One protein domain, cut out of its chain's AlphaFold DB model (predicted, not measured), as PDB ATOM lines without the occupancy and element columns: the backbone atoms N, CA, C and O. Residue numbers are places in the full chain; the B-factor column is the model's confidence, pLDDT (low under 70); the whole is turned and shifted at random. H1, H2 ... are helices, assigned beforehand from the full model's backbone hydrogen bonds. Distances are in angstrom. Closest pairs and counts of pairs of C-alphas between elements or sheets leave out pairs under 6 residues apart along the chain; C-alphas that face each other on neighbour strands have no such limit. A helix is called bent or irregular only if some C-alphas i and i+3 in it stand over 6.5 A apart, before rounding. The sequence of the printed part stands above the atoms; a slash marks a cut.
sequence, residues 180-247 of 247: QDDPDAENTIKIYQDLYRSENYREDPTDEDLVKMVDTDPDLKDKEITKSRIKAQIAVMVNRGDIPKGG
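AT A GLANCE: This is residues 180 to 247 of the 247 residues of an uncharacterized protein of Candidatus Methanofastidiosum methylthiophilus (UniProt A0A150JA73). Two helices, H2 and H3, lie side by side as a helical hairpin, and a third helix, H1, crosses over one side of that pair at close to a right angle. H1 meets both helices of the hairpin with its own early and middle residues, 185 to 193, while the loop at residues 218 to 223, between H2 and H3, sticks out free and the last residues, 241 to 247, fold back from the end of H3 past the beginning of H2. The printed part has 68 residues with three named helices, H1, H2 and H3 in that order along the chain, and no named strand. The class is all helix, with 44 of the 68 printed residues in the named helices. The whole is compact, with a radius of gyration of the C-alphas of 11.2 A, and its rounded outline spans 30 by 26 by 22 A.

HOW THE PARTS SIT: Start at Gln 180 and go on to H1, residues 183 to 199, the first helix you meet. Next comes H2, residues 207 to 216, which H1 touches with residues 189 to 193 alone. Look there for their closest C-alphas, those of Tyr 192 and Leu 210, 6.5 A apart. The lines of H1 and H2 are about perpendicular, at 86 degrees. Go on to H3, residues 224 to 240, and compare it with H2: the two touch, with 10 pairs of C-alphas within 8 A. Their closest C-alphas are those of Val 211 and Lys 231, 6.3 A apart. H2 and H3 run opposite ways at a shallow tilt of 12 degrees, and they form a helical hairpin. Now go back to H1, which touches H3 with residues 185 to 189 alone, while H3 touches H1 with residues 229 to 234 alone. The closest C-alphas of H1 and H3 are those of Ala 185 and Ile 230, 5.0 A apart. The lines of H1 and H3 are about perpendicular, at 80 degrees. One of the three touching pairs is at a shallow tilt, and the helix packing is mostly crossed, but only just. In H1, H2 and H3 every pair of O i and N i+4 is within hydrogen-bond range.

IN THESE COORDINATES: Find C-alpha 183 at (-13.781, 17.122, -18.999); from there H1 runs 24.8 A to C-alpha 199 at (-36.663, 7.501, -19.894), with x falling along the way. Pick up H2 at C-alpha 207, which is at (-30.387, 22.256, -17.388), and follow its ten residues for 14.2 A to C-alpha 216. H3 begins at C-alpha 224, at (-21.136, 18.399, -2.497), and covers 24.4 A to its end at C-alpha 240, at (-22.464, 27.332, -25.191). H1 and H3 are the longest helices, with 17 residues each. No helix is bent or irregular.

THE WHOLE: The two C-alphas farthest apart are those of Gln 180 and Tyr 201, at 31.9 A. From the first printed C-alpha, that of Gln 180, to the last, that of Gly 247, the distance is 25.7 A; Gly 247 is also the chain's last residue. The printed part has no cut. The links from H1 to H2 and from H2 to H3 are both short, with 7 residues each. Look to the B-factor column for the model's confidence: the mean pLDDT of the printed part is 75.5, and 21 residues are under 70, among them residues 180 to 182, 195 to 202 and 218 to 222. The mean is 70 in H1, 85 in H2 and 81 in H3.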
ATOM      1  N   GLN A 180     -12.864  27.249 -17.236       56.19
ATOM      2  CA  GLN A 180     -12.162  25.974 -17.395       56.19
ATOM      3  C   GLN A 180     -13.151  24.855 -17.687       56.19
ATOM      4  O   GLN A 180     -13.969  24.510 -16.839       56.19
ATOM      5  N   ASP A 181     -13.044  24.296 -18.893       59.41
ATOM      6  CA  ASP A 181     -13.703  23.046 -19.248       59.41
ATOM      7  C   ASP A 181     -13.231  21.935 -18.318       59.41
ATOM      8  O   ASP A 181     -12.044  21.605 -18.283       59.41
ATOM      9  N   ASP A 182     -14.169  21.379 -17.558       67.25
ATOM     10  CA  ASP A 182     -13.953  20.225 -16.697       67.25
ATOM     11  C   ASP A 182     -14.378  18.961 -17.466       67.25
ATOM     12  O   ASP A 182     -15.569  18.629 -17.491       67.25
ATOM     13  N   PRO A 183     -13.444  18.256 -18.139       70.81
ATOM     14  CA  PRO A 183     -13.781  17.122 -18.999       70.81
ATOM     15  C   PRO A 183     -14.401  15.959 -18.215       70.81
ATOM     16  O   PRO A 183     -15.194  15.193 -18.766       70.81
ATOM     17  N   ASP A 184     -14.082  15.833 -16.925       63.03
ATOM     18  CA  ASP A 184     -14.654  14.805 -16.060       63.03
ATOM     19  C   ASP A 184     -16.116  15.132 -15.730       63.03
ATOM     20  O   ASP A 184     -16.990  14.260 -15.805       63.03
ATOM     21  N   ALA A 185     -16.407  16.401 -15.427       68.19
ATOM     22  CA  ALA A 185     -17.776  16.868 -15.243       68.19
ATOM     23  C   ALA A 185     -18.583  16.781 -16.549       68.19
ATOM     24  O   ALA A 185     -19.722  16.323 -16.524       68.19
ATOM     25  N   GLU A 186     -17.995  17.133 -17.695       72.75
ATOM     26  CA  GLU A 186     -18.652  17.054 -19.005       72.75
ATOM     27  C   GLU A 186     -19.019  15.609 -19.377       72.75
ATOM     28  O   GLU A 186     -20.144  15.332 -19.799       72.75
ATOM     29  N   ASN A 187     -18.105  14.657 -19.162       68.00
ATOM     30  CA  ASN A 187     -18.390  13.235 -19.360       68.00
ATOM     31  C   ASN A 187     -19.508  12.747 -18.433       68.00
ATOM     32  O   ASN A 187     -20.374  11.981 -18.854       68.00
ATOM     33  N   THR A 188     -19.522  13.222 -17.188       69.00
ATOM     34  CA  THR A 188     -20.582  12.895 -16.229       69.00
ATOM     35  C   THR A 188     -21.936  13.458 -16.679       69.00
ATOM     36  O   THR A 188     -22.948  12.765 -16.607       69.00
ATOM     37  N   ILE A 189     -21.970  14.676 -17.231       73.00
ATOM     38  CA  ILE A 189     -23.189  15.287 -17.782       73.00
ATOM     39  C   ILE A 189     -23.723  14.489 -18.976       73.00
ATOM     40  O   ILE A 189     -24.926  14.246 -19.039       73.00
ATOM     41  N   LYS A 190     -22.855  14.009 -19.878       76.38
ATOM     42  CA  LYS A 190     -23.267  13.158 -21.013       76.38
ATOM     43  C   LYS A 190     -23.962  11.876 -20.548       76.38
ATOM     44  O   LYS A 190     -24.975  11.492 -21.125       76.38
ATOM     45  N   ILE A 191     -23.486  11.270 -19.457       72.50
ATOM     46  CA  ILE A 191     -24.140  10.103 -18.847       72.50
ATOM     47  C   ILE A 191     -25.558  10.459 -18.379       72.50
ATOM     48  O   ILE A 191     -26.498   9.723 -18.677       72.50
ATOM     49  N   TYR A 192     -25.747  11.595 -17.697       73.00
ATOM     50  CA  TYR A 192     -27.086  12.035 -17.286       73.00
ATOM     51  C   TYR A 192     -27.994  12.366 -18.478       73.00
ATOM     52  O   TYR A 192     -29.178  12.034 -18.443       73.00
ATOM     53  N   GLN A 193     -27.454  12.952 -19.551       72.75
ATOM     54  CA  GLN A 193     -28.214  13.211 -20.777       72.75
ATOM     55  C   GLN A 193     -28.728  11.923 -21.425       72.75
ATOM     56  O   GLN A 193     -29.894  11.847 -21.822       72.75
ATOM     57  N   ASP A 194     -27.883  10.897 -21.497       72.31
ATOM     58  CA  ASP A 194     -28.253   9.595 -22.050       72.31
ATOM     59  C   ASP A 194     -29.281   8.873 -21.170       72.31
ATOM     60  O   ASP A 194     -30.248   8.306 -21.688       72.31
ATOM     61  N   LEU A 195     -29.130   8.957 -19.843       65.69
ATOM     62  CA  LEU A 195     -30.107   8.429 -18.887       65.69
ATOM     63  C   LEU A 195     -31.475   9.099 -19.061       65.69
ATOM     64  O   LEU A 195     -32.473   8.395 -19.216       65.69
ATOM     65  N   TYR A 196     -31.534  10.432 -19.136       69.94
ATOM     66  CA  TYR A 196     -32.798  11.150 -19.330       69.94
ATOM     67  C   TYR A 196     -33.483  10.777 -20.650       69.94
ATOM     68  O   TYR A 196     -34.676  10.471 -20.675       69.94
ATOM     69  N   ARG A 197     -32.727  10.743 -21.756       69.00
ATOM     70  CA  ARG A 197     -33.249  10.380 -23.087       69.00
ATOM     71  C   ARG A 197     -33.780   8.949 -23.142       69.00
ATOM     72  O   ARG A 197     -34.669   8.667 -23.952       69.00
ATOM     73  N   SER A 198     -33.228   8.056 -22.317       66.00
ATOM     74  CA  SER A 198     -33.688   6.671 -22.200       66.00
ATOM     75  C   SER A 198     -35.067   6.564 -21.543       66.00
ATOM     76  O   SER A 198     -35.856   5.701 -21.928       66.00
ATOM     77  N   GLU A 199     -35.392   7.478 -20.624       62.59
ATOM     78  CA  GLU A 199     -36.663   7.501 -19.894       62.59
ATOM     79  C   GLU A 199     -37.731   8.362 -20.594       62.59
ATOM     80  O   GLU A 199     -38.906   7.999 -20.591       62.59
ATOM     81  N   ASN A 200     -37.325   9.448 -21.265       65.06
ATOM     82  CA  ASN A 200     -38.221  10.447 -21.868       65.06
ATOM     83  C   ASN A 200     -38.201  10.450 -23.411       65.06
ATOM     84  O   ASN A 200     -38.416  11.474 -24.049       65.06
ATOM     85  N   TYR A 201     -37.940   9.292 -24.032       55.03
ATOM     86  CA  TYR A 201     -38.018   9.056 -25.487       55.03
ATOM     87  C   TYR A 201     -37.445  10.178 -26.374       55.03
ATOM     88  O   TYR A 201     -38.171  10.842 -27.113       55.03
ATOM     89  N   ARG A 202     -36.112  10.289 -26.418       56.78
ATOM     90  CA  ARG A 202     -35.378  11.203 -27.326       56.78
ATOM     91  C   ARG A 202     -35.654  12.698 -27.116       56.78
ATOM     92  O   ARG A 202     -35.277  13.490 -27.977       56.78
ATOM     93  N   GLU A 203     -36.266  13.086 -26.005       73.62
ATOM     94  CA  GLU A 203     -36.266  14.480 -25.569       73.62
ATOM     95  C   GLU A 203     -34.911  14.820 -24.942       73.62
ATOM     96  O   GLU A 203     -34.378  14.065 -24.123       73.62
ATOM     97  N   ASP A 204     -34.329  15.937 -25.377       81.50
ATOM     98  CA  ASP A 204     -33.102  16.459 -24.788       81.50
ATOM     99  C   ASP A 204     -33.426  17.083 -23.426       81.50
ATOM    100  O   ASP A 204     -34.327  17.922 -23.356       81.50
ATOM    101  N   PRO A 205     -32.719  16.701 -22.348       84.94
ATOM    102  CA  PRO A 205     -32.974  17.273 -21.035       84.94
ATOM    103  C   PRO A 205     -32.572  18.739 -20.983       84.94
ATOM    104  O   PRO A 205     -31.556  19.141 -21.558       84.94
ATOM    105  N   THR A 206     -33.333  19.513 -20.217       92.19
ATOM    106  CA  THR A 206     -32.956  20.879 -19.857       92.19
ATOM    107  C   THR A 206     -31.878  20.898 -18.773       92.19
ATOM    108  O   THR A 206     -31.582  19.885 -18.132       92.19
ATOM    109  N   ASP A 207     -31.279  22.060 -18.532       90.56
ATOM    110  CA  ASP A 207     -30.387  22.256 -17.388       90.56
ATOM    111  C   ASP A 207     -31.069  21.979 -16.044       90.56
ATOM    112  O   ASP A 207     -30.459  21.352 -15.178       90.56
ATOM    113  N   GLU A 208     -32.338  22.356 -15.880       91.31
ATOM    114  CA  GLU A 208     -33.121  22.046 -14.678       91.31
ATOM    115  C   GLU A 208     -33.290  20.534 -14.461       91.31
ATOM    116  O   GLU A 208     -33.129  20.048 -13.336       91.31
ATOM    117  N   ASP A 209     -33.554  19.779 -15.532       88.94
ATOM    118  CA  ASP A 209     -33.656  18.317 -15.478       88.94
ATOM    119  C   ASP A 209     -32.332  17.684 -15.037       88.94
ATOM    120  O   ASP A 209     -32.305  16.852 -14.126       88.94
ATOM    121  N   LEU A 210     -31.219  18.116 -15.635       83.62
ATOM    122  CA  LEU A 210     -29.887  17.595 -15.325       83.62
ATOM    123  C   LEU A 210     -29.456  17.946 -13.899       83.62
ATOM    124  O   LEU A 210     -28.939  17.088 -13.184       83.62
ATOM    125  N   VAL A 211     -29.710  19.175 -13.444       88.00
ATOM    126  CA  VAL A 211     -29.432  19.590 -12.060       88.00
ATOM    127  C   VAL A 211     -30.233  18.740 -11.073       88.00
ATOM    128  O   VAL A 211     -29.682  18.289 -10.067       88.00
ATOM    129  N   LYS A 212     -31.505  18.455 -11.370       84.81
ATOM    130  CA  LYS A 212     -32.344  17.592 -10.533       84.81
ATOM    131  C   LYS A 212     -31.829  16.151 -10.490       84.81
ATOM    132  O   LYS A 212     -31.832  15.541  -9.420       84.81
ATOM    133  N   MET A 213     -31.366  15.607 -11.616       81.75
ATOM    134  CA  MET A 213     -30.737  14.282 -11.650       81.75
ATOM    135  C   MET A 213     -29.474  14.243 -10.780       81.75
ATOM    136  O   MET A 213     -29.352  13.353  -9.946       81.75
ATOM    137  N   VAL A 214     -28.605  15.256 -10.874       79.06
ATOM    138  CA  VAL A 214     -27.400  15.388 -10.028       79.06
ATOM    139  C   VAL A 214     -27.751  15.479  -8.538       79.06
ATOM    140  O   VAL A 214     -27.083  14.874  -7.699       79.06
ATOM    141  N   ASP A 215     -28.802  16.220  -8.185       79.50
ATOM    142  CA  ASP A 215     -29.219  16.400  -6.788       79.50
ATOM    143  C   ASP A 215     -29.851  15.155  -6.167       79.50
ATOM    144  O   ASP A 215     -29.764  14.952  -4.953       79.50
ATOM    145  N   THR A 216     -30.482  14.325  -6.994       78.56
ATOM    146  CA  THR A 216     -31.143  13.087  -6.562       78.56
ATOM    147  C   THR A 216     -30.266  11.847  -6.703       78.56
ATOM    148  O   THR A 216     -30.690  10.766  -6.288       78.56
ATOM    149  N   ASP A 217     -29.041  11.992  -7.220       72.38
ATOM    150  CA  ASP A 217     -28.104  10.888  -7.395       72.38
ATOM    151  C   ASP A 217     -27.607  10.351  -6.030       72.38
ATOM    152  O   ASP A 217     -26.947  11.077  -5.269       72.38
ATOM    153  N   PRO A 218     -27.895   9.076  -5.691       64.38
ATOM    154  CA  PRO A 218     -27.459   8.476  -4.435       64.38
ATOM    155  C   PRO A 218     -25.931   8.346  -4.317       64.38
ATOM    156  O   PRO A 218     -25.420   8.397  -3.198       64.38
ATOM    157  N   ASP A 219     -25.194   8.242  -5.426       64.25
ATOM    158  CA  ASP A 219     -23.732   8.086  -5.451       64.25
ATOM    159  C   ASP A 219     -22.990   9.415  -5.221       64.25
ATOM    160  O   ASP A 219     -21.785   9.439  -4.914       64.25
ATOM    161  N   LEU A 220     -23.718  10.529  -5.347       66.75
ATOM    162  CA  LEU A 220     -23.245  11.882  -5.068       66.75
ATOM    163  C   LEU A 220     -23.768  12.439  -3.742       66.75
ATOM    164  O   LEU A 220     -23.424  13.569  -3.399       66.75
ATOM    165  N   LYS A 221     -24.567  11.678  -2.983       61.62
ATOM    166  CA  LYS A 221     -25.284  12.159  -1.791       61.62
ATOM    167  C   LYS A 221     -24.421  12.990  -0.833       61.62
ATOM    168  O   LYS A 221     -24.879  14.046  -0.414       61.62
ATOM    169  N   ASP A 222     -23.184  12.561  -0.585       64.19
ATOM    170  CA  ASP A 222     -22.238  13.214   0.333       64.19
ATOM    171  C   ASP A 222     -21.070  13.926  -0.394       64.19
ATOM    172  O   ASP A 222     -20.072  14.301   0.218       64.19
ATOM    173  N   LYS A 223     -21.168  14.118  -1.719       73.19
ATOM    174  CA  LYS A 223     -20.116  14.692  -2.580       73.19
ATOM    175  C   LYS A 223     -20.482  16.090  -3.087       73.19
ATOM    176  O   LYS A 223     -20.543  16.335  -4.293       73.19
ATOM    177  N   GLU A 224     -20.696  17.029  -2.171       73.88
ATOM    178  CA  GLU A 224     -21.136  18.399  -2.497       73.88
ATOM    179  C   GLU A 224     -20.162  19.165  -3.413       73.88
ATOM    180  O   GLU A 224     -20.594  19.919  -4.287       73.88
ATOM    181  N   ILE A 225     -18.850  18.921  -3.290       71.06
ATOM    182  CA  ILE A 225     -17.837  19.508  -4.186       71.06
ATOM    183  C   ILE A 225     -18.024  18.990  -5.619       71.06
ATOM    184  O   ILE A 225     -18.039  19.774  -6.567       71.06
ATOM    185  N   THR A 226     -18.219  17.678  -5.790       70.88
ATOM    186  CA  THR A 226     -18.452  17.063  -7.105       70.88
ATOM    187  C   THR A 226     -19.769  17.539  -7.715       70.88
ATOM    188  O   THR A 226     -19.782  17.932  -8.878       70.88
ATOM    189  N   LYS A 227     -20.858  17.591  -6.931       74.00
ATOM    190  CA  LYS A 227     -22.137  18.158  -7.391       74.00
ATOM    191  C   LYS A 227     -21.968  19.597  -7.869       74.00
ATOM    192  O   LYS A 227     -22.451  19.944  -8.941       74.00
ATOM    193  N   SER A 228     -21.259  20.422  -7.100       78.25
ATOM    194  CA  SER A 228     -21.032  21.832  -7.436       78.25
ATOM    195  C   SER A 228     -20.246  21.995  -8.739       78.25
ATOM    196  O   SER A 228     -20.624  22.815  -9.573       78.25
ATOM    197  N   ARG A 229     -19.210  21.172  -8.957       79.75
ATOM    198  CA  ARG A 229     -18.450  21.136 -10.220       79.75
ATOM    199  C   ARG A 229     -19.331  20.759 -11.410       79.75
ATOM    200  O   ARG A 229     -19.325  21.459 -12.417       79.75
ATOM    201  N   ILE A 230     -20.143  19.707 -11.273       77.25
ATOM    202  CA  ILE A 230     -21.059  19.266 -12.334       77.25
ATOM    203  C   ILE A 230     -22.079  20.364 -12.658       77.25
ATOM    204  O   ILE A 230     -22.266  20.701 -13.823       77.25
ATOM    205  N   LYS A 231     -22.689  20.988 -11.645       86.38
ATOM    206  CA  LYS A 231     -23.643  22.094 -11.841       86.38
ATOM    207  C   LYS A 231     -23.011  23.307 -12.526       86.38
ATOM    208  O   LYS A 231     -23.646  23.918 -13.384       86.38
ATOM    209  N   ALA A 232     -21.770  23.647 -12.180       82.75
ATOM    210  CA  ALA A 232     -21.037  24.719 -12.848       82.75
ATOM    211  C   ALA A 232     -20.781  24.389 -14.329       82.75
ATOM    212  O   ALA A 232     -21.033  25.233 -15.190       82.75
ATOM    213  N   GLN A 233     -20.378  23.153 -14.640       84.38
ATOM    214  CA  GLN A 233     -20.170  22.715 -16.022       84.38
ATOM    215  C   GLN A 233     -21.485  22.670 -16.824       84.38
ATOM    216  O   GLN A 233     -21.487  23.067 -17.988       84.38
ATOM    217  N   ILE A 234     -22.619  22.294 -16.214       84.31
ATOM    218  CA  ILE A 234     -23.945  22.405 -16.854       84.31
ATOM    219  C   ILE A 234     -24.200  23.858 -17.276       84.31
ATOM    220  O   ILE A 234     -24.554  24.105 -18.426       84.31
ATOM    221  N   ALA A 235     -23.957  24.833 -16.395       83.75
ATOM    222  CA  ALA A 235     -24.146  26.247 -16.722       83.75
ATOM    223  C   ALA A 235     -23.239  26.717 -17.878       83.75
ATOM    224  O   ALA A 235     -23.677  27.488 -18.734       83.75
ATOM    225  N   VAL A 236     -21.994  26.229 -17.944       84.88
ATOM    226  CA  VAL A 236     -21.082  26.490 -19.073       84.88
ATOM    227  C   VAL A 236     -21.648  25.912 -20.376       84.88
ATOM    228  O   VAL A 236     -21.709  26.623 -21.379       84.88
ATOM    229  N   MET A 237     -22.119  24.664 -20.363       84.00
ATOM    230  CA  MET A 237     -22.696  23.992 -21.535       84.00
ATOM    231  C   MET A 237     -24.011  24.639 -22.008       84.00
ATOM    232  O   MET A 237     -24.250  24.737 -23.211       84.00
ATOM    233  N   VAL A 238     -24.829  25.173 -21.094       88.19
ATOM    234  CA  VAL A 238     -26.010  25.988 -21.438       88.19
ATOM    235  C   VAL A 238     -25.601  27.278 -22.141       88.19
ATOM    236  O   VAL A 238     -26.161  27.624 -23.178       88.19
ATOM    237  N   ASN A 239     -24.594  27.983 -21.615       85.69
ATOM    238  CA  ASN A 239     -24.095  29.216 -22.228       85.69
ATOM    239  C   ASN A 239     -23.491  28.976 -23.623       85.69
ATOM    240  O   ASN A 239     -23.524  29.875 -24.464       85.69
ATOM    241  N   ARG A 240     -22.963  27.773 -23.876       84.88
ATOM    242  CA  ARG A 240     -22.464  27.332 -25.191       84.88
ATOM    243  C   ARG A 240     -23.565  26.871 -26.148       84.88
ATOM    244  O   ARG A 240     -23.335  26.850 -27.353       84.88
ATOM    245  N   GLY A 241     -24.755  26.566 -25.631       81.31
ATOM    246  CA  GLY A 241     -25.891  26.064 -26.405       81.31
ATOM    247  C   GLY A 241     -25.910  24.545 -26.593       81.31
ATOM    248  O   GLY A 241     -26.718  24.056 -27.379       81.31
ATOM    249  N   ASP A 242     -25.062  23.804 -25.876       84.88
ATOM    250  CA  ASP A 242     -25.011  22.334 -25.916       84.88
ATOM    251  C   ASP A 242     -26.154  21.689 -25.113       84.88
ATOM    252  O   ASP A 242     -26.498  20.525 -25.321       84.88
ATOM    253  N   ILE A 243     -26.741  22.445 -24.179       88.88
ATOM    254  CA  ILE A 243     -27.868  22.036 -23.335       88.88
ATOM    255  C   ILE A 243     -28.969  23.098 -23.452       88.88
ATOM    256  O   ILE A 243     -28.676  24.290 -23.301       88.88
ATOM    257  N   PRO A 244     -30.232  22.709 -23.706       87.19
ATOM    258  CA  PRO A 244     -31.337  23.653 -23.708       87.19
ATOM    259  C   PRO A 244     -31.568  24.212 -22.300       87.19
ATOM    260  O   PRO A 244     -31.594  23.482 -21.311       87.19
ATOM    261  N   LYS A 245     -31.766  25.526 -22.211       89.56
ATOM    262  CA  LYS A 245     -32.118  26.187 -20.953       89.56
ATOM    263  C   LYS A 245     -33.585  25.908 -20.601       89.56
ATOM    264  O   LYS A 245     -34.463  26.181 -21.421       89.56
ATOM    265  N   GLY A 246     -33.829  25.387 -19.403       80.38
ATOM    266  CA  GLY A 246     -35.138  25.246 -18.770       80.38
ATOM    267  C   GLY A 246     -35.715  26.607 -18.382       80.38
ATOM    268  O   GLY A 246     -34.995  27.611 -18.314       80.38
ATOM    269  N   GLY A 247     -37.036  26.678 -18.220       60.50
ATOM    270  CA  GLY A 247     -37.764  27.928 -17.994       60.50
ATOM    271  C   GLY A 247     -38.907  27.784 -17.012       60.50
ATOM    272  O   GLY A 247     -39.497  26.685 -16.958       60.50
TER     273      GLY A 247